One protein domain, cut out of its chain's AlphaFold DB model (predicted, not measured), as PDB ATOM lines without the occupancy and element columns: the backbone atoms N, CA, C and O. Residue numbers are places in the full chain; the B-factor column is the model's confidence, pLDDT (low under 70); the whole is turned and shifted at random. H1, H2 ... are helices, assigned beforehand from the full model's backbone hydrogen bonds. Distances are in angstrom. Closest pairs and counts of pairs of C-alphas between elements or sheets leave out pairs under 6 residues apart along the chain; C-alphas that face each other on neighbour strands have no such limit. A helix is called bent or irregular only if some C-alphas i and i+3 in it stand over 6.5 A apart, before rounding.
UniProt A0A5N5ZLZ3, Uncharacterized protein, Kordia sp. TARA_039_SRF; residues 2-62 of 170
ATOM      1  N   HIS A   2     -34.175 -46.169  25.797       70.06
ATOM      2  CA  HIS A   2     -32.958 -46.986  25.849       70.06
ATOM      3  C   HIS A   2     -32.947 -47.810  27.138       70.06
ATOM      4  O   HIS A   2     -33.394 -47.326  28.176       70.06
ATOM      5  N   ASN A   3     -32.489 -49.063  27.052       84.88
ATOM      6  CA  ASN A   3     -32.495 -49.994  28.175       84.88
ATOM      7  C   ASN A   3     -31.086 -50.559  28.410       84.88
ATOM      8  O   ASN A   3     -30.586 -51.369  27.626       84.88
ATOM      9  N   PHE A   4     -30.447 -50.114  29.485       92.88
ATOM     10  CA  PHE A   4     -29.166 -50.588  29.978       92.88
ATOM     11  C   PHE A   4     -29.368 -51.820  30.860       92.88
ATOM     12  O   PHE A   4     -30.248 -51.871  31.717       92.88
ATOM     13  N   LYS A   5     -28.488 -52.814  30.713       94.31
ATOM     14  CA  LYS A   5     -28.482 -53.998  31.587       94.31
ATOM     15  C   LYS A   5     -28.080 -53.647  33.020       94.31
ATOM     16  O   LYS A   5     -28.533 -54.296  33.959       94.31
ATOM     17  N   ASN A   6     -27.231 -52.633  33.196       97.12
ATOM     18  CA  ASN A   6     -26.900 -52.117  34.516       97.12
ATOM     19  C   ASN A   6     -28.019 -51.185  35.004       97.12
ATOM     20  O   ASN A   6     -28.165 -50.061  34.525       97.12
ATOM     21  N   ARG A   7     -28.784 -51.652  35.996       96.69
ATOM     22  CA  ARG A   7     -29.923 -50.918  36.559       96.69
ATOM     23  C   ARG A   7     -29.535 -49.568  37.166       96.69
ATOM     24  O   ARG A   7     -30.303 -48.624  37.041       96.69
ATOM     25  N   LYS A   8     -28.378 -49.445  37.822       97.25
ATOM     26  CA  LYS A   8     -27.992 -48.168  38.440       97.25
ATOM     27  C   LYS A   8     -27.625 -47.126  37.387       97.25
ATOM     28  O   LYS A   8     -28.009 -45.971  37.522       97.25
ATOM     29  N   ILE A   9     -26.943 -47.559  36.327       97.38
ATOM     30  CA  ILE A   9     -26.654 -46.721  35.158       97.38
ATOM     31  C   ILE A   9     -27.952 -46.332  34.444       97.38
ATOM     32  O   ILE A   9     -28.107 -45.170  34.088       97.38
ATOM     33  N   GLN A  10     -28.925 -47.245  34.321       96.56
ATOM     34  CA  GLN A  10     -30.262 -46.902  33.822       96.56
ATOM     35  C   GLN A  10     -30.945 -45.838  34.689       96.56
ATOM     36  O   GLN A  10     -31.534 -44.906  34.158       96.56
ATOM     37  N   GLU A  11     -30.893 -45.973  36.014       96.88
ATOM     38  CA  GLU A  11     -31.511 -45.014  36.936       96.88
ATOM     39  C   GLU A  11     -30.846 -43.633  36.852       96.88
ATOM     40  O   GLU A  11     -31.550 -42.629  36.893       96.88
ATOM     41  N   LEU A  12     -29.517 -43.572  36.713       96.88
ATOM     42  CA  LEU A  12     -28.800 -42.318  36.467       96.88
ATOM     43  C   LEU A  12     -29.200 -41.700  35.120       96.88
ATOM     44  O   LEU A  12     -29.472 -40.505  35.048       96.88
ATOM     45  N   TYR A  13     -29.253 -42.514  34.065       96.75
ATOM     46  CA  TYR A  13     -29.665 -42.065  32.740       96.75
ATOM     47  C   TYR A  13     -31.086 -41.492  32.761       96.75
ATOM     48  O   TYR A  13     -31.300 -40.383  32.288       96.75
ATOM     49  N   ASN A  14     -32.040 -42.205  33.367       96.06
ATOM     50  CA  ASN A  14     -33.426 -41.746  33.477       96.06
ATOM     51  C   ASN A  14     -33.526 -40.423  34.236       96.06
ATOM     52  O   ASN A  14     -34.212 -39.524  33.771       96.06
ATOM     53  N   TYR A  15     -32.793 -40.268  35.344       96.69
ATOM     54  CA  TYR A  15     -32.742 -38.991  36.058       96.69
ATOM     55  C   TYR A  15     -32.305 -37.846  35.132       96.69
ATOM     56  O   TYR A  15     -32.944 -36.801  35.090       96.69
ATOM     57  N   LEU A  16     -31.245 -38.050  34.345       96.81
ATOM     58  CA  LEU A  16     -30.721 -37.025  33.438       96.81
ATOM     59  C   LEU A  16     -31.644 -36.718  32.248       96.81
ATOM     60  O   LEU A  16     -31.571 -35.621  31.684       96.81
ATOM     61  N   VAL A  17     -32.487 -37.674  31.852       95.44
ATOM     62  CA  VAL A  17     -33.467 -37.515  30.770       95.44
ATOM     63  C   VAL A  17     -34.736 -36.833  31.273       95.44
ATOM     64  O   VAL A  17     -35.142 -35.827  30.695       95.44
ATOM     65  N   ASP A  18     -35.341 -37.386  32.322       94.06
ATOM     66  CA  ASP A  18     -36.724 -37.107  32.713       94.06
ATOM     67  C   ASP A  18     -36.822 -36.100  33.870       94.06
ATOM     68  O   ASP A  18     -37.730 -35.271  33.888       94.06
ATOM     69  N   ASP A  19     -35.882 -36.149  34.818       93.38
ATOM     70  CA  ASP A  19     -35.988 -35.438  36.101       93.38
ATOM     71  C   ASP A  19     -34.996 -34.265  36.240       93.38
ATOM     72  O   ASP A  19     -35.079 -33.480  37.188       93.38
ATOM     73  N   PHE A  20     -34.038 -34.134  35.319       95.00
ATOM     74  CA  PHE A  20     -33.017 -33.093  35.375       95.00
ATOM     75  C   PHE A  20     -33.581 -31.725  34.982       95.00
ATOM     76  O   PHE A  20     -33.899 -31.464  33.821       95.00
ATOM     77  N   ASP A  21     -33.645 -30.817  35.955       94.19
ATOM     78  CA  ASP A  21     -34.114 -29.448  35.756       94.19
ATOM     79  C   ASP A  21     -32.941 -28.490  35.493       94.19
ATOM     80  O   ASP A  21     -32.209 -28.087  36.402       94.19
ATOM     81  N   TRP A  22     -32.800 -28.084  34.229       92.50
ATOM     82  CA  TRP A  22     -31.799 -27.112  33.782       92.50
ATOM     83  C   TRP A  22     -31.926 -25.739  34.447       92.50
ATOM     84  O   TRP A  22     -30.916 -25.102  34.753       92.50
ATOM     85  N   ASN A  23     -33.150 -25.266  34.686       92.69
ATOM     86  CA  ASN A  23     -33.369 -23.963  35.307       92.69
ATOM     87  C   ASN A  23     -32.964 -24.012  36.780       92.69
ATOM     88  O   ASN A  23     -32.249 -23.129  37.257       92.69
ATOM     89  N   ALA A  24     -33.359 -25.070  37.490       92.12
ATOM     90  CA  ALA A  24     -32.911 -25.290  38.859       92.12
ATOM     91  C   ALA A  24     -31.386 -25.437  38.919       92.12
ATOM     92  O   ALA A  24     -30.752 -24.805  39.754       92.12
ATOM     93  N   PHE A  25     -30.767 -26.167  37.991       93.06
ATOM     94  CA  PHE A  25     -29.309 -26.275  37.929       93.06
ATOM     95  C   PHE A  25     -28.619 -24.928  37.643       93.06
ATOM     96  O   PHE A  25     -27.517 -24.676  38.112       93.06
ATOM     97  N   THR A  26     -29.253 -24.017  36.915       89.12
ATOM     98  CA  THR A  26     -28.631 -22.722  36.596       89.12
ATOM     99  C   THR A  26     -28.753 -21.725  37.751       89.12
ATOM    100  O   THR A  26     -27.821 -20.977  38.032       89.12
ATOM    101  N   TYR A  27     -29.896 -21.713  38.444       86.81
ATOM    102  CA  TYR A  27     -30.234 -20.658  39.408       86.81
ATOM    103  C   TYR A  27     -30.282 -21.127  40.873       86.81
ATOM    104  O   TYR A  27     -30.209 -20.304  41.785       86.81
ATOM    105  N   SER A  28     -30.420 -22.431  41.129       83.88
ATOM    106  CA  SER A  28     -30.575 -23.023  42.466       83.88
ATOM    107  C   SER A  28     -30.075 -24.480  42.511       83.88
ATOM    108  O   SER A  28     -30.832 -25.433  42.708       83.88
ATOM    109  N   GLN A  29     -28.763 -24.655  42.322       89.62
ATOM    110  CA  GLN A  29     -28.109 -25.961  42.123       89.62
ATOM    111  C   GLN A  29     -28.317 -26.980  43.247       89.62
ATOM    112  O   GLN A  29     -28.226 -28.180  43.003       89.62
ATOM    113  N   TYR A  30     -28.582 -26.521  44.473       89.94
ATOM    114  CA  TYR A  30     -28.578 -27.365  45.668       89.94
ATOM    115  C   TYR A  30     -29.452 -28.620  45.523       89.94
ATOM    116  O   TYR A  30     -28.974 -29.730  45.742       89.94
ATOM    117  N   TYR A  31     -30.706 -28.455  45.096       88.94
ATOM    118  CA  TYR A  31     -31.650 -29.570  44.980       88.94
ATOM    119  C   TYR A  31     -31.277 -30.551  43.855       88.94
ATOM    120  O   TYR A  31     -31.424 -31.767  44.007       88.94
ATOM    121  N   VAL A  32     -30.758 -30.031  42.737       93.25
ATOM    122  CA  VAL A  32     -30.308 -30.843  41.597       93.25
ATOM    123  C   VAL A  32     -29.094 -31.676  41.996       93.25
ATOM    124  O   VAL A  32     -29.071 -32.878  41.750       93.25
ATOM    125  N   LEU A  33     -28.113 -31.071  42.670       93.75
ATOM    126  CA  LEU A  33     -26.917 -31.770  43.140       93.75
ATOM    127  C   LEU A  33     -27.241 -32.800  44.232       93.75
ATOM    128  O   LEU A  33     -26.691 -33.899  44.216       93.75
ATOM    129  N   GLU A  34     -28.160 -32.489  45.152       92.00
ATOM    130  CA  GLU A  34     -28.617 -33.449  46.164       92.00
ATOM    131  C   GLU A  34     -29.292 -34.666  45.515       92.00
ATOM    132  O   GLU A  34     -29.014 -35.812  45.876       92.00
ATOM    133  N   THR A  35     -30.171 -34.433  44.537       92.81
ATOM    134  CA  THR A  35     -30.884 -35.512  43.846       92.81
ATOM    135  C   THR A  35     -29.928 -36.337  42.996       92.81
ATOM    136  O   THR A  35     -29.908 -37.558  43.129       92.81
ATOM    137  N   PHE A  36     -29.059 -35.687  42.221       95.06
ATOM    138  CA  PHE A  36     -27.998 -36.339  41.456       95.06
ATOM    139  C   PHE A  36     -27.104 -37.225  42.339       95.06
ATOM    140  O   PHE A  36     -26.831 -38.376  41.988       95.06
ATOM    141  N   GLY A  37     -26.741 -36.751  43.536       93.69
ATOM    142  CA  GLY A  37     -25.961 -37.518  44.507       93.69
ATOM    143  C   GLY A  37     -26.594 -38.857  44.895       93.69
ATOM    144  O   GLY A  37     -25.897 -39.866  44.978       93.69
ATOM    145  N   LYS A  38     -27.930 -38.932  45.003       93.38
ATOM    146  CA  LYS A  38     -28.656 -40.192  45.289       93.38
ATOM    147  C   LYS A  38     -28.458 -41.253  44.198       93.38
ATOM    148  O   LYS A  38     -28.604 -42.450  44.465       93.38
ATOM    149  N   HIS A  39     -28.140 -40.834  42.973       94.62
ATOM    150  CA  HIS A  39     -27.850 -41.732  41.857       94.62
ATOM    151  C   HIS A  39     -26.365 -42.083  41.771       94.62
ATOM    152  O   HIS A  39     -26.047 -43.247  41.533       94.62
ATOM    153  N   ILE A  40     -25.484 -41.109  42.002       93.94
ATOM    154  CA  ILE A  40     -24.032 -41.245  41.847       93.94
ATOM    155  C   ILE A  40     -23.362 -41.946  43.026       93.94
ATOM    156  O   ILE A  40     -22.565 -42.852  42.805       93.94
ATOM    157  N   ASP A  41     -23.693 -41.592  44.271       91.88
ATOM    158  CA  ASP A  41     -22.957 -42.070  45.458       91.88
ATOM    159  C   ASP A  41     -23.066 -43.590  45.675       91.88
ATOM    160  O   ASP A  41     -22.287 -44.191  46.414       91.88
ATOM    161  N   LYS A  42     -24.041 -44.242  45.032       91.62
ATOM    162  CA  LYS A  42     -24.230 -45.702  45.070       91.62
ATOM    163  C   LYS A  42     -23.509 -46.451  43.942       91.62
ATOM    164  O   LYS A  42     -23.577 -47.691  43.906       91.62
ATOM    165  N   LEU A  43     -22.902 -45.736  42.992       93.56
ATOM    166  CA  LEU A  43     -22.142 -46.325  41.893       93.56
ATOM    167  C   LEU A  43     -20.772 -46.784  42.383       93.56
ATOM    168  O   LEU A  43     -20.149 -46.157  43.233       93.56
ATOM    169  N   LYS A  44     -20.325 -47.913  41.845       92.38
ATOM    170  CA  LYS A  44     -18.999 -48.486  42.082       92.38
ATOM    171  C   LYS A  44     -18.209 -48.515  40.778       92.38
ATOM    172  O   LYS A  44     -18.786 -48.342  39.708       92.38
ATOM    173  N   ASP A  45     -16.919 -48.820  40.849       91.50
ATOM    174  CA  ASP A  45     -16.035 -48.886  39.675       91.50
ATOM    175  C   ASP A  45     -16.580 -49.793  38.562       91.50
ATOM    176  O   ASP A  45     -16.493 -49.469  37.384       91.50
ATOM    177  N   GLU A  46     -17.216 -50.914  38.912       95.38
ATOM    178  CA  GLU A  46     -17.875 -51.816  37.953       95.38
ATOM    179  C   GLU A  46     -19.025 -51.142  37.184       95.38
ATOM    180  O   GLU A  46     -19.231 -51.425  36.002       95.38
ATOM    181  N   ASP A  47     -19.762 -50.243  37.841       96.44
ATOM    182  CA  ASP A  47     -20.848 -49.479  37.230       96.44
ATOM    183  C   ASP A  47     -20.277 -48.444  36.241       96.44
ATOM    184  O   ASP A  47     -20.774 -48.319  35.121       96.44
ATOM    185  N   TRP A  48     -19.182 -47.773  36.607       94.50
ATOM    186  CA  TRP A  48     -18.480 -46.821  35.738       94.50
ATOM    187  C   TRP A  48     -17.788 -47.492  34.551       94.50
ATOM    188  O   TRP A  48     -17.896 -47.022  33.421       94.50
ATOM    189  N   ASN A  49     -17.186 -48.659  34.770       95.06
ATOM    190  CA  ASN A  49     -16.651 -49.497  33.700       95.06
ATOM    191  C   ASN A  49     -17.751 -49.956  32.732       95.06
ATOM    192  O   ASN A  49     -17.511 -50.094  31.531       95.06
ATOM    193  N   TYR A  50     -18.963 -50.220  33.236       97.19
ATOM    194  CA  TYR A  50     -20.112 -50.501  32.378       97.19
ATOM    195  C   TYR A  50     -20.512 -49.260  31.573       97.19
ATOM    196  O   TYR A  50     -20.758 -49.395  30.376       97.19
ATOM    197  N   PHE A  51     -20.577 -48.082  32.204       96.62
ATOM    198  CA  PHE A  51     -20.863 -46.815  31.524       96.62
ATOM    199  C   PHE A  51     -19.895 -46.579  30.361       96.62
ATOM    200  O   PHE A  51     -20.350 -46.446  29.231       96.62
ATOM    201  N   GLU A  52     -18.586 -46.638  30.605       95.00
ATOM    202  CA  GLU A  52     -17.562 -46.379  29.586       95.00
ATOM    203  C   GLU A  52     -17.669 -47.337  28.393       95.00
ATOM    204  O   GLU A  52     -17.657 -46.912  27.242       95.00
ATOM    205  N   LYS A  53     -17.890 -48.633  28.645       95.69
ATOM    206  CA  LYS A  53     -18.067 -49.637  27.578       95.69
ATOM    207  C   LYS A  53     -19.341 -49.463  26.753       95.69
ATOM    208  O   LYS A  53     -19.475 -50.101  25.714       95.69
ATOM    209  N   ASN A  54     -20.306 -48.696  27.250       96.31
ATOM    210  CA  ASN A  54     -21.618 -48.514  26.634       96.31
ATOM    211  C   ASN A  54     -21.930 -47.030  26.404       96.31
ATOM    212  O   ASN A  54     -23.102 -46.668  26.286       96.31
ATOM    213  N   ILE A  55     -20.906 -46.176  26.368       95.50
ATOM    214  CA  ILE A  55     -21.075 -44.726  26.283       95.50
ATOM    215  C   ILE A  55     -21.775 -44.309  24.987       95.50
ATOM    216  O   ILE A  55     -22.631 -43.435  25.021       95.50
ATOM    217  N   ASP A  56     -21.544 -45.026  23.886       94.00
ATOM    218  CA  ASP A  56     -22.190 -44.774  22.589       94.00
ATOM    219  C   ASP A  56     -23.713 -44.995  22.601       94.00
ATOM    220  O   ASP A  56     -24.415 -44.625  21.662       94.00
ATOM    221  N   LEU A  57     -24.255 -45.618  23.655       94.38
ATOM    222  CA  LEU A  57     -25.701 -45.753  23.841       94.38
ATOM    223  C   LEU A  57     -26.333 -44.512  24.488       94.38
ATOM    224  O   LEU A  57     -27.560 -44.428  24.571       94.38
ATOM    225  N   TRP A  58     -25.524 -43.585  24.998       96.19
ATOM    226  CA  TRP A  58     -25.999 -42.345  25.591       96.19
ATOM    227  C   TRP A  58     -26.189 -41.287  24.508       96.19
ATOM    228  O   TRP A  58     -25.319 -41.060  23.674       96.19
ATOM    229  N   ALA A  59     -27.333 -40.606  24.535       95.38
ATOM    230  CA  ALA A  59     -27.544 -39.455  23.670       95.38
ATOM    231  C   ALA A  59     -26.596 -38.312  24.071       95.38
ATOM    232  O   ALA A  59     -26.383 -38.079  25.264       95.38
ATOM    233  N   SER A  60     -26.082 -37.584  23.076       95.69
ATOM    234  CA  SER A  60     -25.148 -36.458  23.251       95.69
ATOM    235  C   SER A  60     -25.607 -35.470  24.324       95.69
ATOM    236  O   SER A  60     -24.884 -35.210  25.281       95.69
ATOM    237  N   GLU A  61     -26.858 -35.010  24.254       95.44
ATOM    238  CA  GLU A  61     -27.406 -34.069  25.236       95.44
ATOM    239  C   GLU A  61     -27.389 -34.600  26.682       95.44
ATOM    240  O   GLU A  61     -27.291 -33.822  27.631       95.44
ATOM    241  N   ILE A  62     -27.470 -35.920  26.871       96.88
ATOM    242  CA  ILE A  62     -27.465 -36.557  28.192       96.88
ATOM    243  C   ILE A  62     -26.032 -36.697  28.706       96.88
ATOM    244  O   ILE A  62     -25.791 -36.472  29.892       96.88
TER     245      ILE A  62
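Overview. This is residues 2 to 62 of the 170 residues of an uncharacterized protein of Kordia sp. TARA_039_SRF (UniProt A0A5N5ZLZ3). Two longer helices, H1 and H3, run opposite ways loosely side by side, with the short helix H2 at the turn that joins them at one end and H4 set steeply across the other end. After H4, residues 54 to 62 make a tail with no named helix: it leads away from the end of H4 and then turns, residues 58 to 62 running roughly H1's way but set off from it, and the C-alpha of Ile 62 lies 12.0 A from that of His 2. The printed part has 61 residues with four named helices, in the order H1, H2, H3, H4, and no named strand; its class is all helix. It is compact, with a radius of gyration of the C-alphas of 12.1 A, and spans 34 by 23 by 15 A along its three main axes.

Along the chain. H1, the longest helix, holds residues 7 to 19 and measures 16.6 A from its first to its last C-alpha; C-alpha 7 is at (-29.923, -50.918, 36.559). It is neither bent nor irregular, but only just: C-alphas 16 and 19 are 6.1 A apart. H2 holds residues 22 to 27 and measures 8.7 A. H3 holds residues 29 to 40 and measures 15.8 A, with C-alpha 29 at (-28.109, -25.961, 42.123). H4 holds residues 45 to 53 and measures 12.3 A, ending with C-alpha 53 at (-18.067, -49.637, 27.578).

Arrangement. H1 touches H3, which meets it with residues 36 to 40 alone; their closest C-alphas, those of Leu 12 and His 39, are 5.5 A apart. The two run opposite ways at a shallow tilt of 23 degrees. H1 and H4 only just touch, with 3 pairs of C-alphas within 8 A, and H1 meets H4 with residues 8 to 9 alone. The closest C-alphas there are those of Ile 9 and Asp 47, 6.8 A apart, and the lines stand at a steep tilt of 66 degrees, the same way. H2 and H3 touch only at the corner by their link, H3 with residues 31 to 33 alone; the closest C-alphas, those of Phe 25 and Val 32, are 5.9 A apart. These two run opposite ways at a steep tilt of 47 degrees. H2 and H4 are apart, and so are H1 and H2, and H3 and H4. In H1, H2 and H4 every O i to N i+4 pair is within hydrogen-bond range; in H3 7 of 8 are.

Size, cuts and confidence. The two C-alphas farthest apart are those of Lys 5 and Tyr 27, at 34.3 A, while the first and last printed C-alphas, those of His 2 and Ile 62, are 12.0 A apart. The printed part has no cut. The links H1 to H2, H2 to H3 and H3 to H4 are tight, with 2, 1 and 4 residues between the helices. The mean pLDDT of the printed part is 93.6, and no printed residue is under 70.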